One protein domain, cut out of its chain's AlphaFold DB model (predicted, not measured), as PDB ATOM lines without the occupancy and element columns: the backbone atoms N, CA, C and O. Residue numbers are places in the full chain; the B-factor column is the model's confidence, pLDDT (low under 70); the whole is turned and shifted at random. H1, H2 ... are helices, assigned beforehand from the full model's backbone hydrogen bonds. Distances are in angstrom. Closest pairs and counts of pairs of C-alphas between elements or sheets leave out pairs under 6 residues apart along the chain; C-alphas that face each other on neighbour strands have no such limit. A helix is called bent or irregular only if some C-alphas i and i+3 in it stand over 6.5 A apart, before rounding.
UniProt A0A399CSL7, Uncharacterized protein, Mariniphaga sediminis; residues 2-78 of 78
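What this domain is: This is residues 2 to 78 of the 78 residues of an uncharacterized protein of Mariniphaga sediminis (UniProt A0A399CSL7). The model is a wide-open U made of a shorter helical arm, H1, and a much longer one, H2, joined at one end by a long looping link, with the space between the arms empty. The two arms run in nearly opposite directions without packing on each other, and H2 makes most of the longest axis. The printed part has 77 residues, with two named helices in the order H1, H2, no named strand, and the class all helix. The whole is extended, with a radius of gyration of the C-alphas of 22.0 A, and its flat outline spans 69 by 39 by 16 A.

Where its parts are: H1 covers residues 2 to 21 and measures 28.5 A from its first C-alpha, Ile 2 at (-5.239, 24.079, 61.849), to its last, Ser 21 at (7.083, 29.473, 36.701). Residues 22 to 38 hold no named element. H2 covers residues 39 to 76 and measures 52.4 A, from C-alpha 39 at (-12.751, 15.866, 21.655) to C-alpha 76 at (-39.497, 3.776, 65.018).

How they stand to each other: H1 and H2 are apart, with no C-alpha of the one within 8 A of the other. The N-to-C direction of H1 is (0.36, 0.22, -0.91) and that of H2 is (-0.50, -0.28, 0.82). H2 has a kink of 33 degrees near residue 48. H2 is neither bent nor irregular, but only just: C-alphas 45 and 48 are 6.4 A apart. In H1 every O i to N i+4 pair is within hydrogen-bond range; in H2, 31 of 34 are.

The domain as a whole: The two C-alphas farthest apart are those of Thr 30 and Lys 78, at 69.6 A. The printed part has no cut. The link from H1 to H2, of 17 residues, is long. The mean pLDDT of the printed part is 87.0, and residues 76 to 78 are under 70.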
ATOM      1  N   ILE A   2      -5.913  22.952  62.529       87.06
ATOM      2  CA  ILE A   2      -5.239  24.079  61.849       87.06
ATOM      3  C   ILE A   2      -4.017  23.642  61.029       87.06
ATOM      4  O   ILE A   2      -3.923  24.005  59.863       87.06
ATOM      5  N   PHE A   3      -3.166  22.767  61.572       89.69
ATOM      6  CA  PHE A   3      -1.990  22.257  60.859       89.69
ATOM      7  C   PHE A   3      -2.341  21.569  59.526       89.69
ATOM      8  O   PHE A   3      -1.761  21.880  58.496       89.69
ATOM      9  N   ARG A   4      -3.377  20.714  59.501       87.62
ATOM     10  CA  ARG A   4      -3.841  20.059  58.261       87.62
ATOM     11  C   ARG A   4      -4.316  21.069  57.214       87.62
ATOM     12  O   ARG A   4      -4.059  20.883  56.034       87.62
ATOM     13  N   LYS A   5      -5.015  22.126  57.640       87.19
ATOM     14  CA  LYS A   5      -5.462  23.196  56.736       87.19
ATOM     15  C   LYS A   5      -4.266  23.970  56.176       87.19
ATOM     16  O   LYS A   5      -4.228  24.207  54.977       87.19
ATOM     17  N   LEU A   6      -3.278  24.282  57.019       93.38
ATOM     18  CA  LEU A   6      -2.037  24.946  56.611       93.38
ATOM     19  C   LEU A   6      -1.239  24.115  55.604       93.38
ATOM     20  O   LEU A   6      -0.825  24.655  54.588       93.38
ATOM     21  N   VAL A   7      -1.096  22.804  55.822       93.94
ATOM     22  CA  VAL A   7      -0.415  21.901  54.875       93.94
ATOM     23  C   VAL A   7      -1.115  21.882  53.515       93.94
ATOM     24  O   VAL A   7      -0.446  21.927  52.487       93.94
ATOM     25  N   VAL A   8      -2.452  21.858  53.485       93.06
ATOM     26  CA  VAL A   8      -3.216  21.895  52.226       93.06
ATOM     27  C   VAL A   8      -3.006  23.219  51.495       93.06
ATOM     28  O   VAL A   8      -2.706  23.207  50.305       93.06
ATOM     29  N   VAL A   9      -3.120  24.348  52.198       93.12
ATOM     30  CA  VAL A   9      -2.906  25.677  51.604       93.12
ATOM     31  C   VAL A   9      -1.476  25.813  51.086       93.12
ATOM     32  O   VAL A   9      -1.281  26.215  49.944       93.12
ATOM     33  N   PHE A  10      -0.486  25.411  51.884       94.06
ATOM     34  CA  PHE A  10       0.921  25.438  51.495       94.06
ATOM     35  C   PHE A  10       1.189  24.556  50.271       94.06
ATOM     36  O   PHE A  10       1.875  24.981  49.347       94.06
ATOM     37  N   SER A  11       0.583  23.367  50.216       90.81
ATOM     38  CA  SER A  11       0.681  22.482  49.050       90.81
ATOM     39  C   SER A  11       0.124  23.161  47.799       90.81
ATOM     40  O   SER A  11       0.814  23.213  46.787       90.81
ATOM     41  N   PHE A  12      -1.075  23.749  47.869       93.06
ATOM     42  CA  PHE A  12      -1.652  24.505  46.750       93.06
ATOM     43  C   PHE A  12      -0.741  25.644  46.280       93.06
ATOM     44  O   PHE A  12      -0.600  25.856  45.079       93.06
ATOM     45  N   LEU A  13      -0.092  26.336  47.215       92.69
ATOM     46  CA  LEU A  13       0.824  27.436  46.925       92.69
ATOM     47  C   LEU A  13       2.081  26.946  46.187       92.69
ATOM     48  O   LEU A  13       2.438  27.494  45.148       92.69
ATOM     49  N   VAL A  14       2.706  25.866  46.668       91.44
ATOM     50  CA  VAL A  14       3.898  25.271  46.039       91.44
ATOM     51  C   VAL A  14       3.583  24.725  44.644       91.44
ATOM     52  O   VAL A  14       4.348  24.958  43.707       91.44
ATOM     53  N   PHE A  15       2.460  24.023  44.483       89.75
ATOM     54  CA  PHE A  15       2.041  23.519  43.174       89.75
ATOM     55  C   PHE A  15       1.662  24.656  42.216       89.75
ATOM     56  O   PHE A  15       2.027  24.599  41.042       89.75
ATOM     57  N   GLY A  16       1.006  25.709  42.712       87.81
ATOM     58  CA  GLY A  16       0.644  26.884  41.920       87.81
ATOM     59  C   GLY A  16       1.861  27.647  41.395       87.81
ATOM     60  O   GLY A  16       1.925  27.940  40.204       87.81
ATOM     61  N   ILE A  17       2.860  27.901  42.250       88.25
ATOM     62  CA  ILE A  17       4.092  28.600  41.846       88.25
ATOM     63  C   ILE A  17       4.841  27.810  40.771       88.25
ATOM     64  O   ILE A  17       5.270  28.400  39.786       88.25
ATOM     65  N   LYS A  18       4.968  26.484  40.921       87.38
ATOM     66  CA  LYS A  18       5.637  25.647  39.913       87.38
ATOM     67  C   LYS A  18       4.935  25.681  38.558       87.38
ATOM     68  O   LYS A  18       5.611  25.713  37.537       87.38
ATOM     69  N   ALA A  19       3.604  25.664  38.552       85.12
ATOM     70  CA  ALA A  19       2.840  25.751  37.314       85.12
ATOM     71  C   ALA A  19       3.040  27.117  36.638       85.12
ATOM     72  O   ALA A  19       3.269  27.178  35.434       85.12
ATOM     73  N   TYR A  20       3.030  28.199  37.422       83.38
ATOM     74  CA  TYR A  20       3.231  29.556  36.914       83.38
ATOM     75  C   TYR A  20       4.662  29.791  36.410       83.38
ATOM     76  O   TYR A  20       4.854  30.334  35.330       83.38
ATOM     77  N   SER A  21       5.684  29.313  37.126       85.06
ATOM     78  CA  SER A  21       7.083  29.473  36.701       85.06
ATOM     79  C   SER A  21       7.443  28.662  35.453       85.06
ATOM     80  O   SER A  21       8.494  28.883  34.866       85.06
ATOM     81  N   GLN A  22       6.625  27.666  35.100       86.00
ATOM     82  CA  GLN A  22       6.781  26.880  33.874       86.00
ATOM     83  C   GLN A  22       5.930  27.415  32.716       86.00
ATOM     84  O   GLN A  22       6.066  26.917  31.598       86.00
ATOM     85  N   SER A  23       5.052  28.394  32.956       82.81
ATOM     86  CA  SER A  23       4.278  29.006  31.877       82.81
ATOM     87  C   SER A  23       5.140  29.994  31.081       82.81
ATOM     88  O   SER A  23       5.948  30.698  31.684       82.81
ATOM     89  N   PRO A  24       5.005  30.054  29.742       83.50
ATOM     90  CA  PRO A  24       5.713  31.043  28.936       83.50
ATOM     91  C   PRO A  24       5.370  32.473  29.372       83.50
ATOM     92  O   PRO A  24       4.197  32.776  29.583       83.50
ATOM     93  N   ASP A  25       6.367  33.361  29.411       79.94
ATOM     94  CA  ASP A  25       6.218  34.754  29.881       79.94
ATOM     95  C   ASP A  25       5.118  35.545  29.149       79.94
ATOM     96  O   ASP A  25       4.542  36.483  29.694       79.94
ATOM     97  N   MET A  26       4.820  35.167  27.902       74.50
ATOM     98  CA  MET A  26       3.883  35.854  27.004       74.50
ATOM     99  C   MET A  26       2.551  35.104  26.825       74.50
ATOM    100  O   MET A  26       1.852  35.323  25.836       74.50
ATOM    101  N   TYR A  27       2.200  34.197  27.745       74.31
ATOM    102  CA  TYR A  27       0.906  33.517  27.733       74.31
ATOM    103  C   TYR A  27      -0.085  34.168  28.721       74.31
ATOM    104  O   TYR A  27       0.265  34.385  29.882       74.31
ATOM    105  N   PRO A  28      -1.345  34.421  28.321       75.94
ATOM    106  CA  PRO A  28      -1.917  34.151  27.005       75.94
ATOM    107  C   PRO A  28      -1.467  35.178  25.949       75.94
ATOM    108  O   PRO A  28      -1.175  36.323  26.293       75.94
ATOM    109  N   PRO A  29      -1.430  34.785  24.664       81.31
ATOM    110  CA  PRO A  29      -1.112  35.703  23.576       81.31
ATOM    111  C   PRO A  29      -2.070  36.904  23.564       81.31
ATOM    112  O   PRO A  29      -3.239  36.795  23.938       81.31
ATOM    113  N   THR A  30      -1.583  38.057  23.098       84.81
ATOM    114  CA  THR A  30      -2.369  39.304  23.002       84.81
ATOM    115  C   THR A  30      -3.604  39.165  22.114       84.81
ATOM    116  O   THR A  30      -4.599  39.854  22.332       84.81
ATOM    117  N   VAL A  31      -3.548  38.265  21.130       87.00
ATOM    118  CA  VAL A  31      -4.691  37.855  20.315       87.00
ATOM    119  C   VAL A  31      -5.103  36.452  20.760       87.00
ATOM    120  O   VAL A  31      -4.309  35.523  20.603       87.00
ATOM    121  N   PRO A  32      -6.310  36.270  21.321       83.75
ATOM    122  CA  PRO A  32      -6.768  34.955  21.736       83.75
ATOM    123  C   PRO A  32      -7.014  34.068  20.513       83.75
ATOM    124  O   PRO A  32      -7.727  34.451  19.583       83.75
ATOM    125  N   GLU A  33      -6.449  32.865  20.535       84.50
ATOM    126  CA  GLU A  33      -6.782  31.823  19.568       84.50
ATOM    127  C   GLU A  33      -8.194  31.285  19.826       84.50
ATOM    128  O   GLU A  33      -8.681  31.242  20.961       84.50
ATOM    129  N   GLN A  34      -8.873  30.881  18.754       86.88
ATOM    130  CA  GLN A  34     -10.198  30.282  18.864       86.88
ATOM    131  C   GLN A  34     -10.082  28.880  19.464       86.88
ATOM    132  O   GLN A  34      -9.224  28.092  19.075       86.88
ATOM    133  N   VAL A  35     -10.976  28.548  20.396       88.19
ATOM    134  CA  VAL A  35     -11.029  27.199  20.967       88.19
ATOM    135  C   VAL A  35     -11.535  26.233  19.899       88.19
ATOM    136  O   VAL A  35     -12.691  26.300  19.486       88.19
ATOM    137  N   GLU A  36     -10.675  25.314  19.467       92.56
ATOM    138  CA  GLU A  36     -11.056  24.287  18.501       92.56
ATOM    139  C   GLU A  36     -12.062  23.292  19.096       92.56
ATOM    140  O   GLU A  36     -11.905  22.814  20.225       92.56
ATOM    141  N   PHE A  37     -13.063  22.899  18.304       92.44
ATOM    142  CA  PHE A  37     -14.035  21.861  18.664       92.44
ATOM    143  C   PHE A  37     -13.464  20.453  18.464       92.44
ATOM    144  O   PHE A  37     -13.947  19.667  17.651       92.44
ATOM    145  N   ASN A  38     -12.427  20.122  19.225       95.56
ATOM    146  CA  ASN A  38     -11.892  18.768  19.299       95.56
ATOM    147  C   ASN A  38     -12.409  18.036  20.550       95.56
ATOM    148  O   ASN A  38     -12.938  18.636  21.491       95.56
ATOM    149  N   LEU A  39     -12.261  16.708  20.561       95.38
ATOM    150  CA  LEU A  39     -12.751  15.866  21.655       95.38
ATOM    151  C   LEU A  39     -12.163  16.281  23.012       95.38
ATOM    152  O   LEU A  39     -12.882  16.302  24.008       95.38
ATOM    153  N   PHE A  40     -10.876  16.636  23.048       95.88
ATOM    154  CA  PHE A  40     -10.194  17.047  24.272       95.88
ATOM    155  C   PHE A  40     -10.822  18.310  24.875       95.88
ATOM    156  O   PHE A  40     -11.193  18.308  26.050       95.88
ATOM    157  N   ASN A  41     -11.034  19.348  24.067       94.94
ATOM    158  CA  ASN A  41     -11.637  20.608  24.497       94.94
ATOM    159  C   ASN A  41     -13.100  20.429  24.919       94.94
ATOM    160  O   ASN A  41     -13.526  21.003  25.918       94.94
ATOM    161  N   ILE A  42     -13.863  19.580  24.224       95.75
ATOM    162  CA  ILE A  42     -15.238  19.243  24.623       95.75
ATOM    163  C   ILE A  42     -15.247  18.579  26.005       95.75
ATOM    164  O   ILE A  42     -16.031  18.956  26.882       95.75
ATOM    165  N   VAL A  43     -14.363  17.605  26.226       96.50
ATOM    166  CA  VAL A  43     -14.259  16.926  27.520       96.50
ATOM    167  C   VAL A  43     -13.874  17.921  28.615       96.50
ATOM    168  O   VAL A  43     -14.528  17.966  29.659       96.50
ATOM    169  N   LEU A  44     -12.851  18.737  28.372       95.44
ATOM    170  CA  LEU A  44     -12.297  19.658  29.358       95.44
ATOM    171  C   LEU A  44     -13.259  20.797  29.718       95.44
ATOM    172  O   LEU A  44     -13.428  21.100  30.898       95.44
ATOM    173  N   TYR A  45     -13.897  21.417  28.725       94.75
ATOM    174  CA  TYR A  45     -14.693  22.630  28.931       94.75
ATOM    175  C   TYR A  45     -16.191  22.378  29.118       94.75
ATOM    176  O   TYR A  45     -16.876  23.247  29.651       94.75
ATOM    177  N   ILE A  46     -16.714  21.213  28.720       95.19
ATOM    178  CA  ILE A  46     -18.151  20.905  28.828       95.19
ATOM    179  C   ILE A  46     -18.383  19.737  29.785       95.19
ATOM    180  O   ILE A  46     -19.091  19.876  30.785       95.19
ATOM    181  N   ILE A  47     -17.777  18.582  29.504       97.12
ATOM    182  CA  ILE A  47     -18.071  17.351  30.253       97.12
ATOM    183  C   ILE A  47     -17.552  17.448  31.687       97.12
ATOM    184  O   ILE A  47     -18.273  17.092  32.619       97.12
ATOM    185  N   LEU A  48     -16.333  17.953  31.887       96.25
ATOM    186  CA  LEU A  48     -15.723  18.044  33.209       96.25
ATOM    187  C   LEU A  48     -16.524  18.958  34.164       96.25
ATOM    188  O   LEU A  48     -16.849  18.493  35.261       96.25
ATOM    189  N   PRO A  49     -16.937  20.189  33.788       96.75
ATOM    190  CA  PRO A  49     -17.832  20.995  34.622       96.75
ATOM    191  C   PRO A  49     -19.145  20.284  34.958       96.75
ATOM    192  O   PRO A  49     -19.537  20.240  36.127       96.75
ATOM    193  N   LEU A  50     -19.804  19.669  33.968       97.69
ATOM    194  CA  LEU A  50     -21.052  18.934  34.190       97.69
ATOM    195  C   LEU A  50     -20.862  17.757  35.155       97.69
ATOM    196  O   LEU A  50     -21.694  17.555  36.040       97.69
ATOM    197  N   ALA A  51     -19.754  17.022  35.040       96.94
ATOM    198  CA  ALA A  51     -19.417  15.925  35.940       96.94
ATOM    199  C   ALA A  51     -19.189  16.412  37.380       96.94
ATOM    200  O   ALA A  51     -19.671  15.781  38.324       96.94
ATOM    201  N   ILE A  52     -18.519  17.556  37.565       96.38
ATOM    202  CA  ILE A  52     -18.326  18.172  38.888       96.38
ATOM    203  C   ILE A  52     -19.678  18.564  39.496       96.38
ATOM    204  O   ILE A  52     -19.949  18.227  40.654       96.38
ATOM    205  N   PHE A  53     -20.553  19.220  38.726       96.62
ATOM    206  CA  PHE A  53     -21.897  19.575  39.189       96.62
ATOM    207  C   PHE A  53     -22.714  18.328  39.542       96.62
ATOM    208  O   PHE A  53     -23.242  18.240  40.654       96.62
ATOM    209  N   ALA A  54     -22.774  17.340  38.650       96.81
ATOM    210  CA  ALA A  54     -23.491  16.089  38.882       96.81
ATOM    211  C   ALA A  54     -22.973  15.360  40.131       96.81
ATOM    212  O   ALA A  54     -23.769  14.918  40.964       96.81
ATOM    213  N   GLY A  55     -21.652  15.305  40.316       96.31
ATOM    214  CA  GLY A  55     -21.020  14.736  41.503       96.31
ATOM    215  C   GLY A  55     -21.397  15.481  42.786       96.31
ATOM    216  O   GLY A  55     -21.791  14.855  43.774       96.31
ATOM    217  N   TYR A  56     -21.347  16.816  42.773       95.25
ATOM    218  CA  TYR A  56     -21.732  17.646  43.917       95.25
ATOM    219  C   TYR A  56     -23.203  17.452  44.300       95.25
ATOM    220  O   TYR A  56     -23.521  17.200  45.471       95.25
ATOM    221  N   PHE A  57     -24.108  17.529  43.322       96.50
ATOM    222  CA  PHE A  57     -25.531  17.316  43.557       96.50
ATOM    223  C   PHE A  57     -25.794  15.889  44.037       96.50
ATOM    224  O   PHE A  57     -26.426  15.714  45.081       96.50
ATOM    225  N   GLY A  58     -25.247  14.872  43.367       95.56
ATOM    226  CA  GLY A  58     -25.378  13.469  43.764       95.56
ATOM    227  C   GLY A  58     -24.918  13.212  45.202       95.56
ATOM    228  O   GLY A  58     -25.636  12.585  45.990       95.56
ATOM    229  N   TYR A  59     -23.774  13.775  45.599       94.00
ATOM    230  CA  TYR A  59     -23.286  13.712  46.977       94.00
ATOM    231  C   TYR A  59     -24.250  14.377  47.970       94.00
ATOM    232  O   TYR A  59     -24.580  13.797  49.014       94.00
ATOM    233  N   ARG A  60     -24.742  15.579  47.645       92.94
ATOM    234  CA  ARG A  60     -25.673  16.333  48.497       92.94
ATOM    235  C   ARG A  60     -26.999  15.594  48.680       92.94
ATOM    236  O   ARG A  60     -27.491  15.506  49.808       92.94
ATOM    237  N   TYR A  61     -27.554  15.027  47.610       91.50
ATOM    238  CA  TYR A  61     -28.778  14.223  47.666       91.50
ATOM    239  C   TYR A  61     -28.572  12.938  48.479       91.50
ATOM    240  O   TYR A  61     -29.401  12.611  49.334       91.50
ATOM    241  N   SER A  62     -27.443  12.249  48.296       89.88
ATOM    242  CA  SER A  62     -27.114  11.031  49.048       89.88
ATOM    243  C   SER A  62     -27.011  11.284  50.557       89.88
ATOM    244  O   SER A  62     -27.566  10.524  51.358       89.88
ATOM    245  N   LYS A  63     -26.387  12.397  50.975       87.19
ATOM    246  CA  LYS A  63     -26.320  12.781  52.395       87.19
ATOM    247  C   LYS A  63     -27.694  13.034  53.013       87.19
ATOM    248  O   LYS A  63     -27.961  12.520  54.098       87.19
ATOM    249  N   ARG A  64     -28.579  13.752  52.313       85.62
ATOM    250  CA  ARG A  64     -29.956  14.002  52.777       85.62
ATOM    251  C   ARG A  64     -30.750  12.703  52.936       85.62
ATOM    252  O   ARG A  64     -31.471  12.543  53.914       85.62
ATOM    253  N   LYS A  65     -30.573  11.741  52.020       81.75
ATOM    254  CA  LYS A  65     -31.224  10.423  52.110       81.75
ATOM    255  C   LYS A  65     -30.725   9.613  53.311       81.75
ATOM    256  O   LYS A  65     -31.517   8.933  53.955       81.75
ATOM    257  N   LYS A  66     -29.428   9.689  53.632       81.19
ATOM    258  CA  LYS A  66     -28.858   9.026  54.818       81.19
ATOM    259  C   LYS A  66     -29.358   9.634  56.131       81.19
ATOM    260  O   LYS A  66     -29.565   8.879  57.070       81.19
ATOM    261  N   GLN A  67     -29.560  10.951  56.188       79.75
ATOM    262  CA  GLN A  67     -30.111  11.630  57.370       79.75
ATOM    263  C   GLN A  67     -31.568  11.229  57.625       79.75
ATOM    264  O   GLN A  67     -31.862  10.734  58.707       79.75
ATOM    265  N   ARG A  68     -32.430  11.284  56.599       76.12
ATOM    266  CA  ARG A  68     -33.843  10.864  56.719       76.12
ATOM    267  C   ARG A  68     -34.001   9.415  57.187       76.12
ATOM    268  O   ARG A  68     -34.757   9.142  58.105       76.12
ATOM    269  N   LYS A  69     -33.206   8.492  56.632       76.56
ATOM    270  CA  LYS A  69     -33.202   7.081  57.067       76.56
ATOM    271  C   LYS A  69     -32.743   6.878  58.513       76.56
ATOM    272  O   LYS A  69     -33.010   5.826  59.083       76.56
ATOM    273  N   LYS A  70     -31.964   7.809  59.068       76.88
ATOM    274  CA  LYS A  70     -31.492   7.736  60.453       76.88
ATOM    275  C   LYS A  70     -32.581   8.233  61.408       76.88
ATOM    276  O   LYS A  70     -32.857   7.552  62.383       76.88
ATOM    277  N   GLU A  71     -33.250   9.327  61.047       74.81
ATOM    278  CA  GLU A  71     -34.401   9.889  61.774       74.81
ATOM    279  C   GLU A  71     -35.600   8.922  61.807       74.81
ATOM    280  O   GLU A  71     -36.226   8.753  62.848       74.81
ATOM    281  N   GLU A  72     -35.890   8.217  60.705       74.38
ATOM    282  CA  GLU A  72     -36.956   7.198  60.656       74.38
ATOM    283  C   GLU A  72     -36.677   5.993  61.570       74.38
ATOM    284  O   GLU A  72     -37.600   5.459  62.176       74.38
ATOM    285  N   LYS A  73     -35.412   5.572  61.702       72.62
ATOM    286  CA  LYS A  73     -35.033   4.485  62.621       72.62
ATOM    287  C   LYS A  73     -35.136   4.906  64.084       72.62
ATOM    288  O   LYS A  73     -35.603   4.131  64.902       72.62
ATOM    289  N   GLU A  74     -34.739   6.135  64.394       71.00
ATOM    290  CA  GLU A  74     -34.749   6.675  65.759       71.00
ATOM    291  C   GLU A  74     -36.172   6.980  66.266       71.00
ATOM    292  O   GLU A  74     -36.435   6.881  67.463       71.00
ATOM    293  N   ASN A  75     -37.109   7.296  65.362       70.75
ATOM    294  CA  ASN A  75     -38.530   7.469  65.687       70.75
ATOM    295  C   ASN A  75     -39.338   6.159  65.671       70.75
ATOM    296  O   ASN A  75     -40.428   6.141  66.226       70.75
ATOM    297  N   GLY A  76     -38.846   5.094  65.028       66.06
ATOM    298  CA  GLY A  76     -39.497   3.776  65.018       66.06
ATOM    299  C   GLY A  76     -39.106   2.862  66.187       66.06
ATOM    300  O   GLY A  76     -39.757   1.845  66.398       66.06
ATOM    301  N   GLU A  77     -38.046   3.201  66.929       57.97
ATOM    302  CA  GLU A  77     -37.606   2.499  68.149       57.97
ATOM    303  C   GLU A  77     -38.195   3.093  69.448       57.97
ATOM    304  O   GLU A  77     -37.911   2.582  70.532       57.97
ATOM    305  N   LYS A  78     -39.008   4.155  69.358       49.25
ATOM    306  CA  LYS A  78     -39.755   4.754  70.478       49.25
ATOM    307  C   LYS A  78     -41.228   4.382  70.409       49.25
ATOM    308  O   LYS A  78     -41.812   4.198  71.497       49.25
TER     309      LYS A  78